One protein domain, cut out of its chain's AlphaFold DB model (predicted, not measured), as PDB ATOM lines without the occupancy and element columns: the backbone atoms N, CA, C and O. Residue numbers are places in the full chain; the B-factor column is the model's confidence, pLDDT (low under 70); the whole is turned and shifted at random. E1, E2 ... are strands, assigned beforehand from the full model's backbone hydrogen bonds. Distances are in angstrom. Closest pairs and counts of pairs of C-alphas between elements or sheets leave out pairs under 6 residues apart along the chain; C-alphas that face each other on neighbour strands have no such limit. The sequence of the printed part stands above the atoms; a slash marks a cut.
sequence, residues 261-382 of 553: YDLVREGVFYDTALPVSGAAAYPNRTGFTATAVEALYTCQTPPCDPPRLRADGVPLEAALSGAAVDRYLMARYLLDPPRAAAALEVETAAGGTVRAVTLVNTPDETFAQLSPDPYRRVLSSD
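What this domain is: This is residues 261 to 382 of the 553 residues of the protein "YfhO family protein" of Anaerolineae bacterium (UniProt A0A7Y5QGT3). This is a rounded sandwich, a twisted sheet of five strands face to face with a smaller sheet of four, and the small hairpin E1 and E2 packs by E2 near E10 and E11, on the side turned away from the smaller sheet. The last strand, E12, lies off the body, apart from the other eleven strands. The printed part has 122 residues and no named helix; its twelve strands follow the chain from E1 to E12 and hold 72 residues, and the class is all strand. The larger sheet runs E7, E8, E4, E10, E11 and the smaller E3, E9, E5, E6, both antiparallel throughout. The whole is compact, with a radius of gyration of the C-alphas of 13.1 A and spans of 35 by 34 by 29 A.

How they stand to each other: Begin in the larger sheet with E4, residues 290 to 299, whose neighbours are E8, residues 328 to 339, and E10, residues 352 to 361. Look at N 295 and O 331, 2.9 A apart and within hydrogen-bond range between E4 and E8, and at N 294 and O 358, also 2.9 A, between E4 and E10. At one edge, E7, residues 318 to 325, forms a hairpin with E8, where N 325 and O 328 are 2.8 A apart. At the other edge, E11, residues 366 to 369, forms a hairpin with E10, where N 359 and O 368 are 2.9 A apart. E8 bends by 95 degrees at residue 336, E7 by 62 degrees at residue 322 and E10 by 56 degrees at residue 355. Now find the smaller sheet: E3, residues 279 to 283, is an edge strand beside E9, residues 343 to 347, with N 282 and O 344 2.8 A apart. E9 is also the neighbour of E5, residues 308 to 311, with N 310 and O 345 2.9 A apart. E5 forms a hairpin with E6, residues 314 to 316, where N 316 and O 309 are 2.8 A apart; E6 runs on into E7 across a break of 1 residue, at 48 degrees. The facing parts of the two sheets are 9.8 A centre to centre, with their strands at 32 degrees. Between the sheets, the closest C-alphas of E6 and E8 are those of Leu 316 and Tyr 333, 6.3 A apart, and E9 and E10 are near each other. The hairpin of E1, residues 263 to 265, and E2, residues 268 to 270, has N 268 and O 265 2.9 A apart; the closest C-alphas of E2 and E10 are those of Tyr 270 and Ala 356, 5.6 A apart. E12, residues 376 to 380, pairs with no named strand.

Where its parts are: Find C-alpha 263 at (19.388, 20.463, -14.551), where E1 begins; E1 and E2 each measure 6.7 A from first to last C-alpha. E4 starts at C-alpha 290, at (11.911, 13.406, 1.994), and runs 26.5 A, as does E8, while E10 runs 26.2 A and E7 16.2 A. E3 measures 13.3 A, E9 13.1 A, E5 10.4 A, E11 10.3 A and E6 6.6 A. E12 measures 11.1 A and ends at C-alpha 380, at (24.706, 26.687, -2.790).

The domain as a whole: The two C-alphas farthest apart are those of Thr 301 and Asp 364, 36.8 A, and the C-alphas of Tyr 261 and Asp 382, the first and last printed, are 12.3 A apart. The printed part has no cut, and its links between named strands are tight or short. In this predicted model the mean pLDDT of the printed part is 93.1, and no printed residue is under 70.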
ATOM      1  N   TYR A 261      25.272  24.358 -15.194       86.31
ATOM      2  CA  TYR A 261      25.056  22.975 -15.632       86.31
ATOM      3  C   TYR A 261      24.052  22.202 -14.779       86.31
ATOM      4  O   TYR A 261      23.822  21.018 -15.033       86.31
ATOM      5  N   ASP A 262      23.438  22.849 -13.784       89.25
ATOM      6  CA  ASP A 262      22.377  22.210 -13.012       89.25
ATOM      7  C   ASP A 262      21.168  21.982 -13.914       89.25
ATOM      8  O   ASP A 262      20.704  22.874 -14.625       89.25
ATOM      9  N   LEU A 263      20.632  20.767 -13.864       92.00
ATOM     10  CA  LEU A 263      19.388  20.463 -14.551       92.00
ATOM     11  C   LEU A 263      18.227  20.908 -13.664       92.00
ATOM     12  O   LEU A 263      18.241  20.667 -12.458       92.00
ATOM     13  N   VAL A 264      17.209  21.526 -14.255       91.88
ATOM     14  CA  VAL A 264      15.985  21.909 -13.545       91.88
ATOM     15  C   VAL A 264      14.802  21.238 -14.216       91.88
ATOM     16  O   VAL A 264      14.597  21.384 -15.421       91.88
ATOM     17  N   ARG A 265      14.004  20.508 -13.439       91.38
ATOM     18  CA  ARG A 265      12.773  19.872 -13.916       91.38
ATOM     19  C   ARG A 265      11.698  20.006 -12.853       91.38
ATOM     20  O   ARG A 265      11.933  19.658 -11.707       91.38
ATOM     21  N   GLU A 266      10.517  20.487 -13.248       89.06
ATOM     22  CA  GLU A 266       9.349  20.582 -12.351       89.06
ATOM     23  C   GLU A 266       9.672  21.325 -11.033       89.06
ATOM     24  O   GLU A 266       9.184  20.972  -9.968       89.06
ATOM     25  N   GLY A 267      10.540  22.344 -11.094       89.12
ATOM     26  CA  GLY A 267      10.974  23.115  -9.920       89.12
ATOM     27  C   GLY A 267      12.047  22.443  -9.051       89.12
ATOM     28  O   GLY A 267      12.572  23.090  -8.150       89.12
ATOM     29  N   VAL A 268      12.430  21.196  -9.341       92.75
ATOM     30  CA  VAL A 268      13.511  20.469  -8.660       92.75
ATOM     31  C   VAL A 268      14.830  20.689  -9.394       92.75
ATOM     32  O   VAL A 268      14.909  20.546 -10.617       92.75
ATOM     33  N   PHE A 269      15.877  21.029  -8.642       92.69
ATOM     34  CA  PHE A 269      17.222  21.238  -9.175       92.69
ATOM     35  C   PHE A 269      18.077  19.995  -8.930       92.69
ATOM     36  O   PHE A 269      18.074  19.423  -7.838       92.69
ATOM     37  N   TYR A 270      18.873  19.614  -9.923       94.31
ATOM     38  CA  TYR A 270      19.767  18.464  -9.873       94.31
ATOM     39  C   TYR A 270      21.199  18.936 -10.103       94.31
ATOM     40  O   TYR A 270      21.515  19.514 -11.140       94.31
ATOM     41  N   ASP A 271      22.048  18.695  -9.106       93.31
ATOM     42  CA  ASP A 271      23.470  19.034  -9.144       93.31
ATOM     43  C   ASP A 271      24.213  17.954  -9.934       93.31
ATOM     44  O   ASP A 271      24.450  16.866  -9.414       93.31
ATOM     45  N   THR A 272      24.518  18.231 -11.201       91.81
ATOM     46  CA  THR A 272      25.113  17.270 -12.152       91.81
ATOM     47  C   THR A 272      26.647  17.262 -12.133       91.81
ATOM     48  O   THR A 272      27.276  16.489 -12.864       91.81
ATOM     49  N   ALA A 273      27.247  18.125 -11.307       88.94
ATOM     50  CA  ALA A 273      28.661  18.483 -11.358       88.94
ATOM     51  C   ALA A 273      29.604  17.369 -10.870       88.94
ATOM     52  O   ALA A 273      30.768  17.336 -11.259       88.94
ATOM     53  N   LEU A 274      29.117  16.455 -10.024       91.25
ATOM     54  CA  LEU A 274      29.916  15.411  -9.376       91.25
ATOM     55  C   LEU A 274      29.489  14.012  -9.855       91.25
ATOM     56  O   LEU A 274      28.715  13.343  -9.168       91.25
ATOM     57  N   PRO A 275      29.970  13.550 -11.025       91.44
ATOM     58  CA  PRO A 275      29.662  12.210 -11.507       91.44
ATOM     59  C   PRO A 275      30.288  11.130 -10.622       91.44
ATOM     60  O   PRO A 275      31.453  11.220 -10.237       91.44
ATOM     61  N   VAL A 276      29.537  10.057 -10.384       92.38
ATOM     62  CA  VAL A 276      30.006   8.869  -9.664       92.38
ATOM     63  C   VAL A 276      29.733   7.617 -10.485       92.38
ATOM     64  O   VAL A 276      28.601   7.365 -10.894       92.38
ATOM     65  N   SER A 277      30.765   6.795 -10.656       91.69
ATOM     66  CA  SER A 277      30.651   5.420 -11.140       91.69
ATOM     67  C   SER A 277      31.059   4.450 -10.032       91.69
ATOM     68  O   SER A 277      32.052   4.673  -9.345       91.69
ATOM     69  N   GLY A 278      30.295   3.373  -9.866       93.31
ATOM     70  CA  GLY A 278      30.442   2.417  -8.771       93.31
ATOM     71  C   GLY A 278      29.589   2.787  -7.556       93.31
ATOM     72  O   GLY A 278      28.473   3.286  -7.702       93.31
ATOM     73  N   ALA A 279      30.105   2.496  -6.363       95.31
ATOM     74  CA  ALA A 279      29.424   2.754  -5.100       95.31
ATOM     75  C   ALA A 279      29.851   4.097  -4.486       95.31
ATOM     76  O   ALA A 279      31.044   4.396  -4.432       95.31
ATOM     77  N   ALA A 280      28.899   4.877  -3.973       96.69
ATOM     78  CA  ALA A 280      29.176   6.063  -3.163       96.69
ATOM     79  C   ALA A 280      28.080   6.336  -2.133       96.69
ATOM     80  O   ALA A 280      26.912   5.991  -2.324       96.69
ATOM     81  N   ALA A 281      28.467   7.016  -1.056       97.06
ATOM     82  CA  ALA A 281      27.553   7.523  -0.045       97.06
ATOM     83  C   ALA A 281      27.177   8.983  -0.333       97.06
ATOM     84  O   ALA A 281      28.025   9.799  -0.691       97.06
ATOM     85  N   TYR A 282      25.904   9.309  -0.133       97.62
ATOM     86  CA  TYR A 282      25.322  10.641  -0.254       97.62
ATOM     87  C   TYR A 282      24.684  11.017   1.092       97.62
ATOM     88  O   TYR A 282      23.529  10.666   1.355       97.62
ATOM     89  N   PRO A 283      25.427  11.680   1.989       96.88
ATOM     90  CA  PRO A 283      24.935  12.029   3.316       96.88
ATOM     91  C   PRO A 283      23.909  13.172   3.275       96.88
ATOM     92  O   PRO A 283      24.147  14.233   2.692       96.88
ATOM     93  N   ASN A 284      22.796  13.003   3.987       96.44
ATOM     94  CA  ASN A 284      21.768  14.024   4.182       96.44
ATOM     95  C   ASN A 284      22.121  14.920   5.376       96.44
ATOM     96  O   ASN A 284      21.545  14.841   6.463       96.44
ATOM     97  N   ARG A 285      23.119  15.781   5.184       92.69
ATOM     98  CA  ARG A 285      23.690  16.599   6.268       92.69
ATOM     99  C   ARG A 285      22.720  17.649   6.826       92.69
ATOM    100  O   ARG A 285      22.945  18.147   7.923       92.69
ATOM    101  N   THR A 286      21.665  17.990   6.088       91.69
ATOM    102  CA  THR A 286      20.630  18.944   6.515       91.69
ATOM    103  C   THR A 286      19.515  18.292   7.333       91.69
ATOM    104  O   THR A 286      18.699  19.012   7.902       91.69
ATOM    105  N   GLY A 287      19.458  16.955   7.394       95.25
ATOM    106  CA  GLY A 287      18.338  16.237   8.006       95.25
ATOM    107  C   GLY A 287      17.022  16.453   7.255       95.25
ATOM    108  O   GLY A 287      15.959  16.470   7.869       95.25
ATOM    109  N   PHE A 288      17.084  16.665   5.935       96.56
ATOM    110  CA  PHE A 288      15.909  16.936   5.115       96.56
ATOM    111  C   PHE A 288      14.983  15.714   5.078       96.56
ATOM    112  O   PHE A 288      15.392  14.631   4.651       96.56
ATOM    113  N   THR A 289      13.736  15.888   5.515       97.62
ATOM    114  CA  THR A 289      12.698  14.854   5.432       97.62
ATOM    115  C   THR A 289      12.165  14.782   4.010       97.62
ATOM    116  O   THR A 289      11.632  15.762   3.496       97.62
ATOM    117  N   ALA A 290      12.284  13.612   3.385       97.56
ATOM    118  CA  ALA A 290      11.911  13.406   1.994       97.56
ATOM    119  C   ALA A 290      10.804  12.359   1.851       97.56
ATOM    120  O   ALA A 290      10.716  11.412   2.636       97.56
ATOM    121  N   THR A 291       9.985  12.524   0.813       97.44
ATOM    122  CA  THR A 291       8.982  11.542   0.370       97.44
ATOM    123  C   THR A 291       9.500  10.682  -0.780       97.44
ATOM    124  O   THR A 291       8.954   9.618  -1.062       97.44
ATOM    125  N   ALA A 292      10.535  11.146  -1.481       97.19
ATOM    126  CA  ALA A 292      11.180  10.411  -2.554       97.19
ATOM    127  C   ALA A 292      12.659  10.795  -2.703       97.19
ATOM    128  O   ALA A 292      13.090  11.874  -2.294       97.19
ATOM    129  N   VAL A 293      13.413   9.907  -3.337       97.81
ATOM    130  CA  VAL A 293      14.752  10.162  -3.869       97.81
ATOM    131  C   VAL A 293      14.660  10.124  -5.386       97.81
ATOM    132  O   VAL A 293      14.088   9.186  -5.943       97.81
ATOM    133  N   GLU A 294      15.244  11.106  -6.054       97.38
ATOM    134  CA  GLU A 294      15.396  11.120  -7.504       97.38
ATOM    135  C   GLU A 294      16.878  11.100  -7.868       97.38
ATOM    136  O   GLU A 294      17.668  11.904  -7.372       97.38
ATOM    137  N   ALA A 295      17.256  10.154  -8.724       97.19
ATOM    138  CA  ALA A 295      18.616   9.989  -9.207       97.19
ATOM    139  C   ALA A 295      18.660  10.195 -10.722       97.19
ATOM    140  O   ALA A 295      17.920   9.537 -11.460       97.19
ATOM    141  N   LEU A 296      19.552  11.074 -11.180       95.94
ATOM    142  CA  LEU A 296      19.897  11.203 -12.593       95.94
ATOM    143  C   LEU A 296      21.110  10.336 -12.898       95.94
ATOM    144  O   LEU A 296      22.098  10.376 -12.163       95.94
ATOM    145  N   TYR A 297      21.061   9.572 -13.981       95.00
ATOM    146  CA  TYR A 297      22.124   8.651 -14.361       95.00
ATOM    147  C   TYR A 297      22.277   8.529 -15.881       95.00
ATOM    148  O   TYR A 297      21.370   8.832 -16.654       95.00
ATOM    149  N   THR A 298      23.454   8.087 -16.311       92.75
ATOM    150  CA  THR A 298      23.798   7.749 -17.698       92.75
ATOM    151  C   THR A 298      24.391   6.349 -17.747       92.75
ATOM    152  O   THR A 298      24.904   5.864 -16.739       92.75
ATOM    153  N   CYS A 299      24.388   5.708 -18.914       89.81
ATOM    154  CA  CYS A 299      25.158   4.488 -19.135       89.81
ATOM    155  C   CYS A 299      25.832   4.503 -20.510       89.81
ATOM    156  O   CYS A 299      25.353   5.165 -21.428       89.81
ATOM    157  N   GLN A 300      26.946   3.783 -20.643       85.44
ATOM    158  CA  GLN A 300      27.689   3.691 -21.906       85.44
ATOM    159  C   GLN A 300      26.961   2.842 -22.959       85.44
ATOM    160  O   GLN A 300      26.955   3.192 -24.137       85.44
ATOM    161  N   THR A 301      26.337   1.734 -22.545       81.50
ATOM    162  CA  THR A 301      25.652   0.786 -23.437       81.50
ATOM    163  C   THR A 301      24.238   0.491 -22.938       81.50
ATOM    164  O   THR A 301      24.101  -0.110 -21.872       81.50
ATOM    165  N   PRO A 302      23.186   0.867 -23.687       80.06
ATOM    166  CA  PRO A 302      21.812   0.492 -23.360       80.06
ATOM    167  C   PRO A 302      21.592  -1.035 -23.413       80.06
ATOM    168  O   PRO A 302      22.242  -1.703 -24.223       80.06
ATOM    169  N   PRO A 303      20.639  -1.597 -22.642       82.56
ATOM    170  CA  PRO A 303      19.713  -0.919 -21.728       82.56
ATOM    171  C   PRO A 303      20.394  -0.442 -20.434       82.56
ATOM    172  O   PRO A 303      21.251  -1.125 -19.886       82.56
ATOM    173  N   CYS A 304      20.011   0.744 -19.948       83.88
ATOM    174  CA  CYS A 304      20.590   1.320 -18.735       83.88
ATOM    175  C   CYS A 304      19.803   0.897 -17.490       83.88
ATOM    176  O   CYS A 304      18.710   1.421 -17.240       83.88
ATOM    177  N   ASP A 305      20.385   0.020 -16.679       91.12
ATOM    178  CA  ASP A 305      19.821  -0.318 -15.374       91.12
ATOM    179  C   ASP A 305      19.873   0.891 -14.421       91.12
ATOM    180  O   ASP A 305      20.876   1.618 -14.398       91.12
ATOM    181  N   PRO A 306      18.809   1.137 -13.634       93.88
ATOM    182  CA  PRO A 306      18.810   2.213 -12.656       93.88
ATOM    183  C   PRO A 306      19.804   1.924 -11.514       93.88
ATOM    184  O   PRO A 306      20.077   0.761 -11.201       93.88
ATOM    185  N   PRO A 307      20.354   2.966 -10.869       96.25
ATOM    186  CA  PRO A 307      21.287   2.792  -9.760       96.25
ATOM    187  C   PRO A 307      20.593   2.148  -8.557       96.25
ATOM    188  O   PRO A 307      19.518   2.578  -8.158       96.25
ATOM    189  N   ARG A 308      21.213   1.153  -7.922       96.56
ATOM    190  CA  ARG A 308      20.669   0.567  -6.691       96.56
ATOM    191  C   ARG A 308      20.849   1.556  -5.551       96.56
ATOM    192  O   ARG A 308      21.921   2.138  -5.400       96.56
ATOM    193  N   LEU A 309      19.807   1.729  -4.748       96.88
ATOM    194  CA  LEU A 309      19.802   2.659  -3.627       96.88
ATOM    195  C   LEU A 309      19.501   1.937  -2.324       96.88
ATOM    196  O   LEU A 309      18.606   1.094  -2.259       96.88
ATOM    197  N   ARG A 310      20.206   2.322  -1.265       97.25
ATOM    198  CA  ARG A 310      19.853   1.981   0.112       97.25
ATOM    199  C   ARG A 310      19.770   3.261   0.924       97.25
ATOM    200  O   ARG A 310      20.651   4.106   0.838       97.25
ATOM    201  N   ALA A 311      18.720   3.403   1.715       96.81
ATOM    202  CA  ALA A 311      18.580   4.483   2.681       96.81
ATOM    203  C   ALA A 311      18.812   3.906   4.075       96.81
ATOM    204  O   ALA A 311      18.043   3.045   4.506       96.81
ATOM    205  N   ASP A 312      19.876   4.351   4.743       94.69
ATOM    206  CA  ASP A 312      20.297   3.852   6.061       94.69
ATOM    207  C   ASP A 312      20.401   2.311   6.110       94.69
ATOM    208  O   ASP A 312      19.898   1.647   7.016       94.69
ATOM    209  N   GLY A 313      21.006   1.724   5.071       94.06
ATOM    210  CA  GLY A 313      21.179   0.274   4.907       94.06
ATOM    211  C   GLY A 313      19.949  -0.486   4.387       94.06
ATOM    212  O   GLY A 313      20.069  -1.655   4.008       94.06
ATOM    213  N   VAL A 314      18.777   0.154   4.302       94.56
ATOM    214  CA  VAL A 314      17.544  -0.466   3.787       94.56
ATOM    215  C   VAL A 314      17.445  -0.257   2.272       94.56
ATOM    216  O   VAL A 314      17.403   0.896   1.840       94.56
ATOM    217  N   PRO A 315      17.392  -1.323   1.449       96.38
ATOM    218  CA  PRO A 315      17.275  -1.188  -0.002       96.38
ATOM    219  C   PRO A 315      15.958  -0.515  -0.408       96.38
ATOM    220  O   PRO A 315      14.919  -0.737   0.214       96.38
ATOM    221  N   LEU A 316      16.020   0.302  -1.457       96.06
ATOM    222  CA  LEU A 316      14.882   0.977  -2.068       96.06
ATOM    223  C   LEU A 316      14.648   0.431  -3.476       96.06
ATOM    224  O   LEU A 316      15.576   0.348  -4.279       96.06
ATOM    225  N   GLU A 317      13.391   0.133  -3.788       94.00
ATOM    226  CA  GLU A 317      12.966  -0.246  -5.135       94.00
ATOM    227  C   GLU A 317      12.604   1.000  -5.950       94.00
ATOM    228  O   GLU A 317      11.974   1.938  -5.447       94.00
ATOM    229  N   ALA A 318      13.002   1.014  -7.223       92.38
ATOM    230  CA  ALA A 318      12.665   2.104  -8.130       92.38
ATOM    231  C   ALA A 318      11.166   2.047  -8.462       92.38
ATOM    232  O   ALA A 318      10.697   1.118  -9.117       92.38
ATOM    233  N   ALA A 319      10.411   3.060  -8.040       91.56
ATOM    234  CA  ALA A 319       9.001   3.209  -8.397       91.56
ATOM    235  C   ALA A 319       8.828   3.663  -9.854       91.56
ATOM    236  O   ALA A 319       7.838   3.330 -10.501       91.56
ATOM    237  N   LEU A 320       9.800   4.423 -10.368       89.56
ATOM    238  CA  LEU A 320       9.923   4.808 -11.773       89.56
ATOM    239  C   LEU A 320      11.398   4.721 -12.171       89.56
ATOM    240  O   LEU A 320      12.267   5.106 -11.390       89.56
ATOM    241  N   SER A 321      11.689   4.255 -13.380       88.19
ATOM    242  CA  SER A 321      13.046   4.221 -13.932       88.19
ATOM    243  C   SER A 321      13.026   4.391 -15.450       88.19
ATOM    244  O   SER A 321      12.013   4.138 -16.104       88.19
ATOM    245  N   GLY A 322      14.140   4.866 -16.013       82.19
ATOM    246  CA  GLY A 322      14.306   5.024 -17.460       82.19
ATOM    247  C   GLY A 322      13.591   6.231 -18.077       82.19
ATOM    248  O   GLY A 322      13.543   6.339 -19.301       82.19
ATOM    249  N   ALA A 323      13.050   7.154 -17.272       86.06
ATOM    250  CA  ALA A 323      12.468   8.387 -17.796       86.06
ATOM    251  C   ALA A 323      13.578   9.302 -18.334       86.06
ATOM    252  O   ALA A 323      14.464   9.697 -17.578       86.06
ATOM    253  N   ALA A 324      13.533   9.650 -19.620       89.62
ATOM    254  CA  ALA A 324      14.496  10.572 -20.213       89.62
ATOM    255  C   ALA A 324      14.286  12.001 -19.684       89.62
ATOM    256  O   ALA A 324      13.168  12.522 -19.702       89.62
ATOM    257  N   VAL A 325      15.365  12.632 -19.222       88.88
ATOM    258  CA  VAL A 325      15.415  14.031 -18.789       88.88
ATOM    259  C   VAL A 325      16.640  14.682 -19.420       88.88
ATOM    260  O   VAL A 325      17.766  14.473 -18.968       88.88
ATOM    261  N   ASP A 326      16.410  15.453 -20.484       88.00
ATOM    262  CA  ASP A 326      17.467  15.967 -21.362       88.00
ATOM    263  C   ASP A 326      18.393  14.826 -21.837       88.00
ATOM    264  O   ASP A 326      17.924  13.872 -22.465       88.00
ATOM    265  N   ARG A 327      19.686  14.871 -21.499       88.00
ATOM    266  CA  ARG A 327      20.680  13.838 -21.832       88.00
ATOM    267  C   ARG A 327      20.808  12.720 -20.785       88.00
ATOM    268  O   ARG A 327      21.681  11.864 -20.916       88.00
ATOM    269  N   TYR A 328      19.987  12.740 -19.735       92.31
ATOM    270  CA  TYR A 328      20.054  11.815 -18.603       92.31
ATOM    271  C   TYR A 328      18.832  10.897 -18.547       92.31
ATOM    272  O   TYR A 328      17.769  11.200 -19.088       92.31
ATOM    273  N   LEU A 329      18.966   9.778 -17.844       94.44
ATOM    274  CA  LEU A 329      17.840   8.974 -17.381       94.44
ATOM    275  C   LEU A 329      17.564   9.295 -15.917       94.44
ATOM    276  O   LEU A 329      18.484   9.590 -15.156       94.44
ATOM    277  N   MET A 330      16.301   9.221 -15.519       95.50
ATOM    278  CA  MET A 330      15.868   9.457 -14.150       95.50
ATOM    279  C   MET A 330      15.233   8.201 -13.559       95.50
ATOM    280  O   MET A 330      14.445   7.511 -14.213       95.50
ATOM    281  N   ALA A 331      15.596   7.916 -12.311       96.25
ATOM    282  CA  ALA A 331      14.948   6.921 -11.476       96.25
ATOM    283  C   ALA A 331      14.454   7.564 -10.177       96.25
ATOM    284  O   ALA A 331      15.160   8.367  -9.566       96.25
ATOM    285  N   ARG A 332      13.242   7.192  -9.756       96.88
ATOM    286  CA  ARG A 332      12.571   7.704  -8.560       96.88
ATOM    287  C   ARG A 332      12.272   6.571  -7.588       96.88
ATOM    288  O   ARG A 332      11.702   5.552  -7.972       96.88
ATOM    289  N   TYR A 333      12.594   6.797  -6.322       97.44
ATOM    290  CA  TYR A 333      12.485   5.839  -5.225       97.44
ATOM    291  C   TYR A 333      11.618   6.453  -4.140       97.44
ATOM    292  O   TYR A 333      11.861   7.586  -3.732       97.44
ATOM    293  N   LEU A 334      10.593   5.739  -3.689       97.00
ATOM    294  CA  LEU A 334       9.672   6.267  -2.685       97.00
ATOM    295  C   LEU A 334      10.210   6.026  -1.273       97.00
ATOM    296  O   LEU A 334      10.753   4.965  -0.968       97.00
ATOM    297  N   LEU A 335      10.025   7.023  -0.413       95.56
ATOM    298  CA  LEU A 335      10.264   6.946   1.022       95.56
ATOM    299  C   LEU A 335       8.903   7.026   1.713       95.56
ATOM    300  O   LEU A 335       8.400   8.116   1.981       95.56
ATOM    301  N   ASP A 336       8.296   5.862   1.937       90.94
ATOM    302  CA  ASP A 336       6.998   5.725   2.597       90.94
ATOM    303  C   ASP A 336       7.147   4.867   3.875       90.94
ATOM    304  O   ASP A 336       7.516   3.690   3.773       90.94
ATOM    305  N   PRO A 337       6.941   5.432   5.083       92.88
ATOM    306  CA  PRO A 337       6.568   6.825   5.347       92.88
ATOM    307  C   PRO A 337       7.710   7.822   5.059       92.88
ATOM    308  O   PRO A 337       8.883   7.422   5.063       92.88
ATOM    309  N   PRO A 338       7.392   9.123   4.874       95.81
ATOM    310  CA  PRO A 338       8.393  10.172   4.704       95.81
ATOM    311  C   PRO A 338       9.405  10.169   5.847       95.81
ATOM    312  O   PRO A 338       9.030  10.093   7.021       95.81
ATOM    313  N   ARG A 339      10.695  10.262   5.518       96.12
ATOM    314  CA  ARG A 339      11.771  10.213   6.517       96.12
ATOM    315  C   ARG A 339      12.990  11.020   6.099       96.12
ATOM    316  O   ARG A 339      13.274  11.171   4.913       96.12
ATOM    317  N   ALA A 340      13.735  11.498   7.088       96.69
ATOM    318  CA  ALA A 340      15.063  12.059   6.894       96.69
ATOM    319  C   ALA A 340      16.094  10.930   6.989       96.69
ATOM    320  O   ALA A 340      16.625  10.665   8.066       96.69
ATOM    321  N   ALA A 341      16.328  10.228   5.876       95.50
ATOM    322  CA  ALA A 341      17.394   9.227   5.822       95.50
ATOM    323  C   ALA A 341      18.738   9.910   6.099       95.50
ATOM    324  O   ALA A 341      18.977  10.974   5.529       95.50
ATOM    325  N   ALA A 342      19.589   9.344   6.956       96.00
ATOM    326  CA  ALA A 342      20.865   9.961   7.331       96.00
ATOM    327  C   ALA A 342      21.869   9.930   6.169       96.00
ATOM    328  O   ALA A 342      22.595  10.904   5.944       96.00
ATOM    329  N   ALA A 343      21.879   8.843   5.397       95.56
ATOM    330  CA  ALA A 343      22.636   8.742   4.157       95.56
ATOM    331  C   ALA A 343      21.946   7.835   3.132       95.56
ATOM    332  O   ALA A 343      21.205   6.908   3.471       95.56
ATOM    333  N   LEU A 344      22.232   8.103   1.859       97.75
ATOM    334  CA  LEU A 344      21.899   7.218   0.753       97.75
ATOM    335  C   LEU A 344      23.166   6.531   0.243       97.75
ATOM    336  O   LEU A 344      24.125   7.197  -0.132       97.75
ATOM    337  N   GLU A 345      23.162   5.207   0.199       97.88
ATOM    338  CA  GLU A 345      24.184   4.412  -0.477       97.88
ATOM    339  C   GLU A 345      23.702   4.147  -1.901       97.88
ATOM    340  O   GLU A 345      22.646   3.545  -2.105       97.88
ATOM    341  N   VAL A 346      24.457   4.628  -2.883       97.25
ATOM    342  CA  VAL A 346      24.158   4.494  -4.309       97.25
ATOM    343  C   VAL A 346      25.177   3.551  -4.922       97.25
ATOM    344  O   VAL A 346      26.371   3.760  -4.741       97.25
ATOM    345  N   GLU A 347      24.728   2.566  -5.691       96.19
ATOM    346  CA  GLU A 347      25.590   1.671  -6.462       96.19
ATOM    347  C   GLU A 347      25.134   1.636  -7.924       96.19
ATOM    348  O   GLU A 347      23.996   1.276  -8.236       96.19
ATOM    349  N   THR A 348      26.015   2.023  -8.847       94.19
ATOM    350  CA  THR A 348      25.706   1.997 -10.281       94.19
ATOM    351  C   THR A 348      25.954   0.621 -10.892       94.19
ATOM    352  O   THR A 348      26.899  -0.074 -10.523       94.19
ATOM    353  N   ALA A 349      25.171   0.257 -11.911       88.88
ATOM    354  CA  ALA A 349      25.502  -0.876 -12.774       88.88
ATOM    355  C   ALA A 349      26.834  -0.652 -13.524       88.88
ATOM    356  O   ALA A 349      27.332   0.476 -13.623       88.88
ATOM    357  N   ALA A 350      27.416  -1.727 -14.063       88.25
ATOM    358  CA  ALA A 350      28.648  -1.651 -14.849       88.25
ATOM    359  C   ALA A 350      28.465  -0.719 -16.063       88.25
ATOM    360  O   ALA A 350      27.485  -0.831 -16.796       88.25
ATOM    361  N   GLY A 351      29.392   0.225 -16.257       87.69
ATOM    362  CA  GLY A 351      29.289   1.252 -17.304       87.69
ATOM    363  C   GLY A 351      28.244   2.345 -17.030       87.69
ATOM    364  O   GLY A 351      28.010   3.187 -17.900       87.69
ATOM    365  N   GLY A 352      27.614   2.338 -15.850       92.06
ATOM    366  CA  GLY A 352      26.709   3.377 -15.373       92.06
ATOM    367  C   GLY A 352      27.433   4.498 -14.621       92.06
ATOM    368  O   GLY A 352      28.469   4.294 -13.983       92.06
ATOM    369  N   THR A 353      26.852   5.692 -14.668       93.81
ATOM    370  CA  THR A 353      27.309   6.864 -13.916       93.81
ATOM    371  C   THR A 353      26.098   7.590 -13.357       93.81
ATOM    372  O   THR A 353      25.203   7.966 -14.110       93.81
ATOM    373  N   VAL A 354      26.068   7.816 -12.050       95.44
ATOM    374  CA  VAL A 354      25.093   8.704 -11.411       95.44
ATOM    375  C   VAL A 354      25.629  10.123 -11.477       95.44
ATOM    376  O   VAL A 354      26.796  10.375 -11.194       95.44
ATOM    377  N   ARG A 355      24.771  11.038 -11.913       93.62
ATOM    378  CA  ARG A 355      25.087  12.448 -12.141       93.62
ATOM    379  C   ARG A 355      24.561  13.338 -11.034       93.62
ATOM    380  O   ARG A 355      25.235  14.290 -10.686       93.62
ATOM    381  N   ALA A 356      23.393  13.017 -10.490       95.94
ATOM    382  CA  ALA A 356      22.793  13.767  -9.400       95.94
ATOM    383  C   ALA A 356      21.947  12.844  -8.525       95.94
ATOM    384  O   ALA A 356      21.319  11.911  -9.031       95.94
ATOM    385  N   VAL A 357      21.889  13.149  -7.231       97.62
ATOM    386  CA  VAL A 357      20.966  12.533  -6.275       97.62
ATOM    387  C   VAL A 357      20.294  13.654  -5.502       97.62
ATOM    388  O   VAL A 357      20.965  14.466  -4.860       97.62
ATOM    389  N   THR A 358      18.970  13.701  -5.566       97.62
ATOM    390  CA  THR A 358      18.165  14.774  -4.989       97.62
ATOM    391  C   THR A 358      17.061  14.175  -4.129       97.62
ATOM    392  O   THR A 358      16.310  13.302  -4.565       97.62
ATOM    393  N   LEU A 359      16.956  14.641  -2.889       97.81
ATOM    394  CA  LEU A 359      15.831  14.350  -2.009       97.81
ATOM    395  C   LEU A 359      14.669  15.274  -2.361       97.81
ATOM    396  O   LEU A 359      14.869  16.482  -2.471       97.81
ATOM    397  N   VAL A 360      13.466  14.724  -2.497       97.38
ATOM    398  CA  VAL A 360      12.260  15.478  -2.857       97.38
ATOM    399  C   VAL A 360      11.187  15.254  -1.800       97.38
ATOM    400  O   VAL A 360      10.899  14.119  -1.412       97.38
ATOM    401  N   ASN A 361      10.573  16.343  -1.349       96.44
ATOM    402  CA  ASN A 361       9.365  16.335  -0.539       96.44
ATOM    403  C   ASN A 361       8.224  16.886  -1.398       96.44
ATOM    404  O   ASN A 361       8.117  18.087  -1.629       96.44
ATOM    405  N   THR A 362       7.409  15.973  -1.929       91.44
ATOM    406  CA  THR A 362       6.337  16.305  -2.876       91.44
ATOM    407  C   THR A 362       5.225  17.158  -2.252       91.44
ATOM    408  O   THR A 362       4.843  18.126  -2.899       91.44
ATOM    409  N   PRO A 363       4.719  16.869  -1.033       90.62
ATOM    410  CA  PRO A 363       3.739  17.730  -0.367       90.62
ATOM    411  C   PRO A 363       4.144  19.201  -0.237       90.62
ATOM    412  O   PRO A 363       3.302  20.072  -0.429       90.62
ATOM    413  N   ASP A 364       5.416  19.465   0.071       90.06
ATOM    414  CA  ASP A 364       5.908  20.825   0.324       90.06
ATOM    415  C   ASP A 364       6.554  21.473  -0.914       90.06
ATOM    416  O   ASP A 364       7.038  22.598  -0.824       90.06
ATOM    417  N   GLU A 365       6.619  20.765  -2.049       92.38
ATOM    418  CA  GLU A 365       7.344  21.182  -3.264       92.38
ATOM    419  C   GLU A 365       8.799  21.615  -2.985       92.38
ATOM    420  O   GLU A 365       9.368  22.482  -3.649       92.38
ATOM    421  N   THR A 366       9.430  20.994  -1.983       95.75
ATOM    422  CA  THR A 366      10.810  21.290  -1.584       95.75
ATOM    423  C   THR A 366      11.755  20.157  -1.948       95.75
ATOM    424  O   THR A 366      11.365  18.996  -2.106       95.75
ATOM    425  N   PHE A 367      13.037  20.492  -2.064       96.31
ATOM    426  CA  PHE A 367      14.076  19.527  -2.380       96.31
ATOM    427  C   PHE A 367      15.390  19.850  -1.668       96.31
ATOM    428  O   PHE A 367      15.659  20.989  -1.282       96.31
ATOM    429  N   ALA A 368      16.235  18.831  -1.546       95.69
ATOM    430  CA  ALA A 368      17.620  18.965  -1.131       95.69
ATOM    431  C   ALA A 368      18.513  18.158  -2.078       95.69
ATOM    432  O   ALA A 368      18.475  16.928  -2.101       95.69
ATOM    433  N   GLN A 369      19.335  18.854  -2.864       95.31
ATOM    434  CA  GLN A 369      20.413  18.224  -3.630       95.31
ATOM    435  C   GLN A 369      21.389  17.567  -2.643       95.31
ATOM    436  O   GLN A 369      21.715  18.166  -1.617       95.31
ATOM    437  N   LEU A 370      21.918  16.387  -2.940       96.12
ATOM    438  CA  LEU A 370      22.992  15.775  -2.154       96.12
ATOM    439  C   LEU A 370      24.319  15.870  -2.913       96.12
ATOM    440  O   LEU A 370      24.335  16.097  -4.119       96.12
ATOM    441  N   SER A 371      25.437  15.747  -2.200       95.62
ATOM    442  CA  SER A 371      26.770  15.608  -2.796       95.62
ATOM    443  C   SER A 371      27.379  14.277  -2.348       95.62
ATOM    444  O   SER A 371      27.174  13.899  -1.191       95.62
ATOM    445  N   PRO A 372      28.086  13.553  -3.232       96.00
ATOM    446  CA  PRO A 372      28.740  12.307  -2.860       96.00
ATOM    447  C   PRO A 372      29.936  12.572  -1.945       96.00
ATOM    448  O   PRO A 372      30.667  13.548  -2.139       96.00
ATOM    449  N   ASP A 373      30.188  11.678  -0.993       93.06
ATOM    450  CA  ASP A 373      31.456  11.679  -0.265       93.06
ATOM    451  C   ASP A 373      32.642  11.493  -1.244       93.06
ATOM    452  O   ASP A 373      32.521  10.779  -2.242       93.06
ATOM    453  N   PRO A 374      33.799  12.136  -0.991       92.25
ATOM    454  CA  PRO A 374      34.124  12.941   0.191       92.25
ATOM    455  C   PRO A 374      33.687  14.415   0.097       92.25
ATOM    456  O   PRO A 374      34.008  15.198   0.987       92.25
ATOM    457  N   TYR A 375      32.997  14.834  -0.965       94.38
ATOM    458  CA  TYR A 375      32.673  16.241  -1.190       94.38
ATOM    459  C   TYR A 375      31.514  16.702  -0.307       94.38
ATOM    460  O   TYR A 375      30.379  16.229  -0.407       94.38
ATOM    461  N   ARG A 376      31.770  17.711   0.525       93.38
ATOM    462  CA  ARG A 376      30.744  18.384   1.320       93.38
ATOM    463  C   ARG A 376      30.357  19.698   0.660       93.38
ATOM    464  O   ARG A 376      31.127  20.649   0.710       93.38
ATOM    465  N   ARG A 377      29.149  19.811   0.107       93.25
ATOM    466  CA  ARG A 377      28.652  21.123  -0.332       93.25
ATOM    467  C   ARG A 377      28.341  21.998   0.889       93.25
ATOM    468  O   ARG A 377      27.428  21.692   1.650       93.25
ATOM    469  N   VAL A 378      29.119  23.061   1.084       91.12
ATOM    470  CA  VAL A 378      28.984  24.005   2.213       91.12
ATOM    471  C   VAL A 378      28.190  25.254   1.844       91.12
ATOM    472  O   VAL A 378      27.658  25.930   2.719       91.12
ATOM    473  N   LEU A 379      28.079  25.552   0.547       89.56
ATOM    474  CA  LEU A 379      27.285  26.658   0.031       89.56
ATOM    475  C   LEU A 379      26.647  26.280  -1.307       89.56
ATOM    476  O   LEU A 379      27.300  25.688  -2.165       89.56
ATOM    477  N   SER A 380      25.385  26.669  -1.493       88.56
ATOM    478  CA  SER A 380      24.706  26.687  -2.790       88.56
ATOM    479  C   SER A 380      23.871  27.966  -2.894       88.56
ATOM    480  O   SER A 380      22.816  28.083  -2.278       88.56
ATOM    481  N   SER A 381      24.385  28.946  -3.632       83.94
ATOM    482  CA  SER A 381      23.768  30.241  -3.953       83.94
ATOM    483  C   SER A 381      24.012  30.512  -5.446       83.94
ATOM    484  O   SER A 381      23.899  29.581  -6.234       83.94
ATOM    485  N   ASP A 382      24.368  31.721  -5.866       80.38
ATOM    486  CA  ASP A 382      24.803  32.013  -7.246       80.38
ATOM    487  C   ASP A 382      26.035  31.180  -7.653       80.38
ATOM    488  O   ASP A 382      26.200  30.783  -8.803       80.38
TER     489      ASP A 382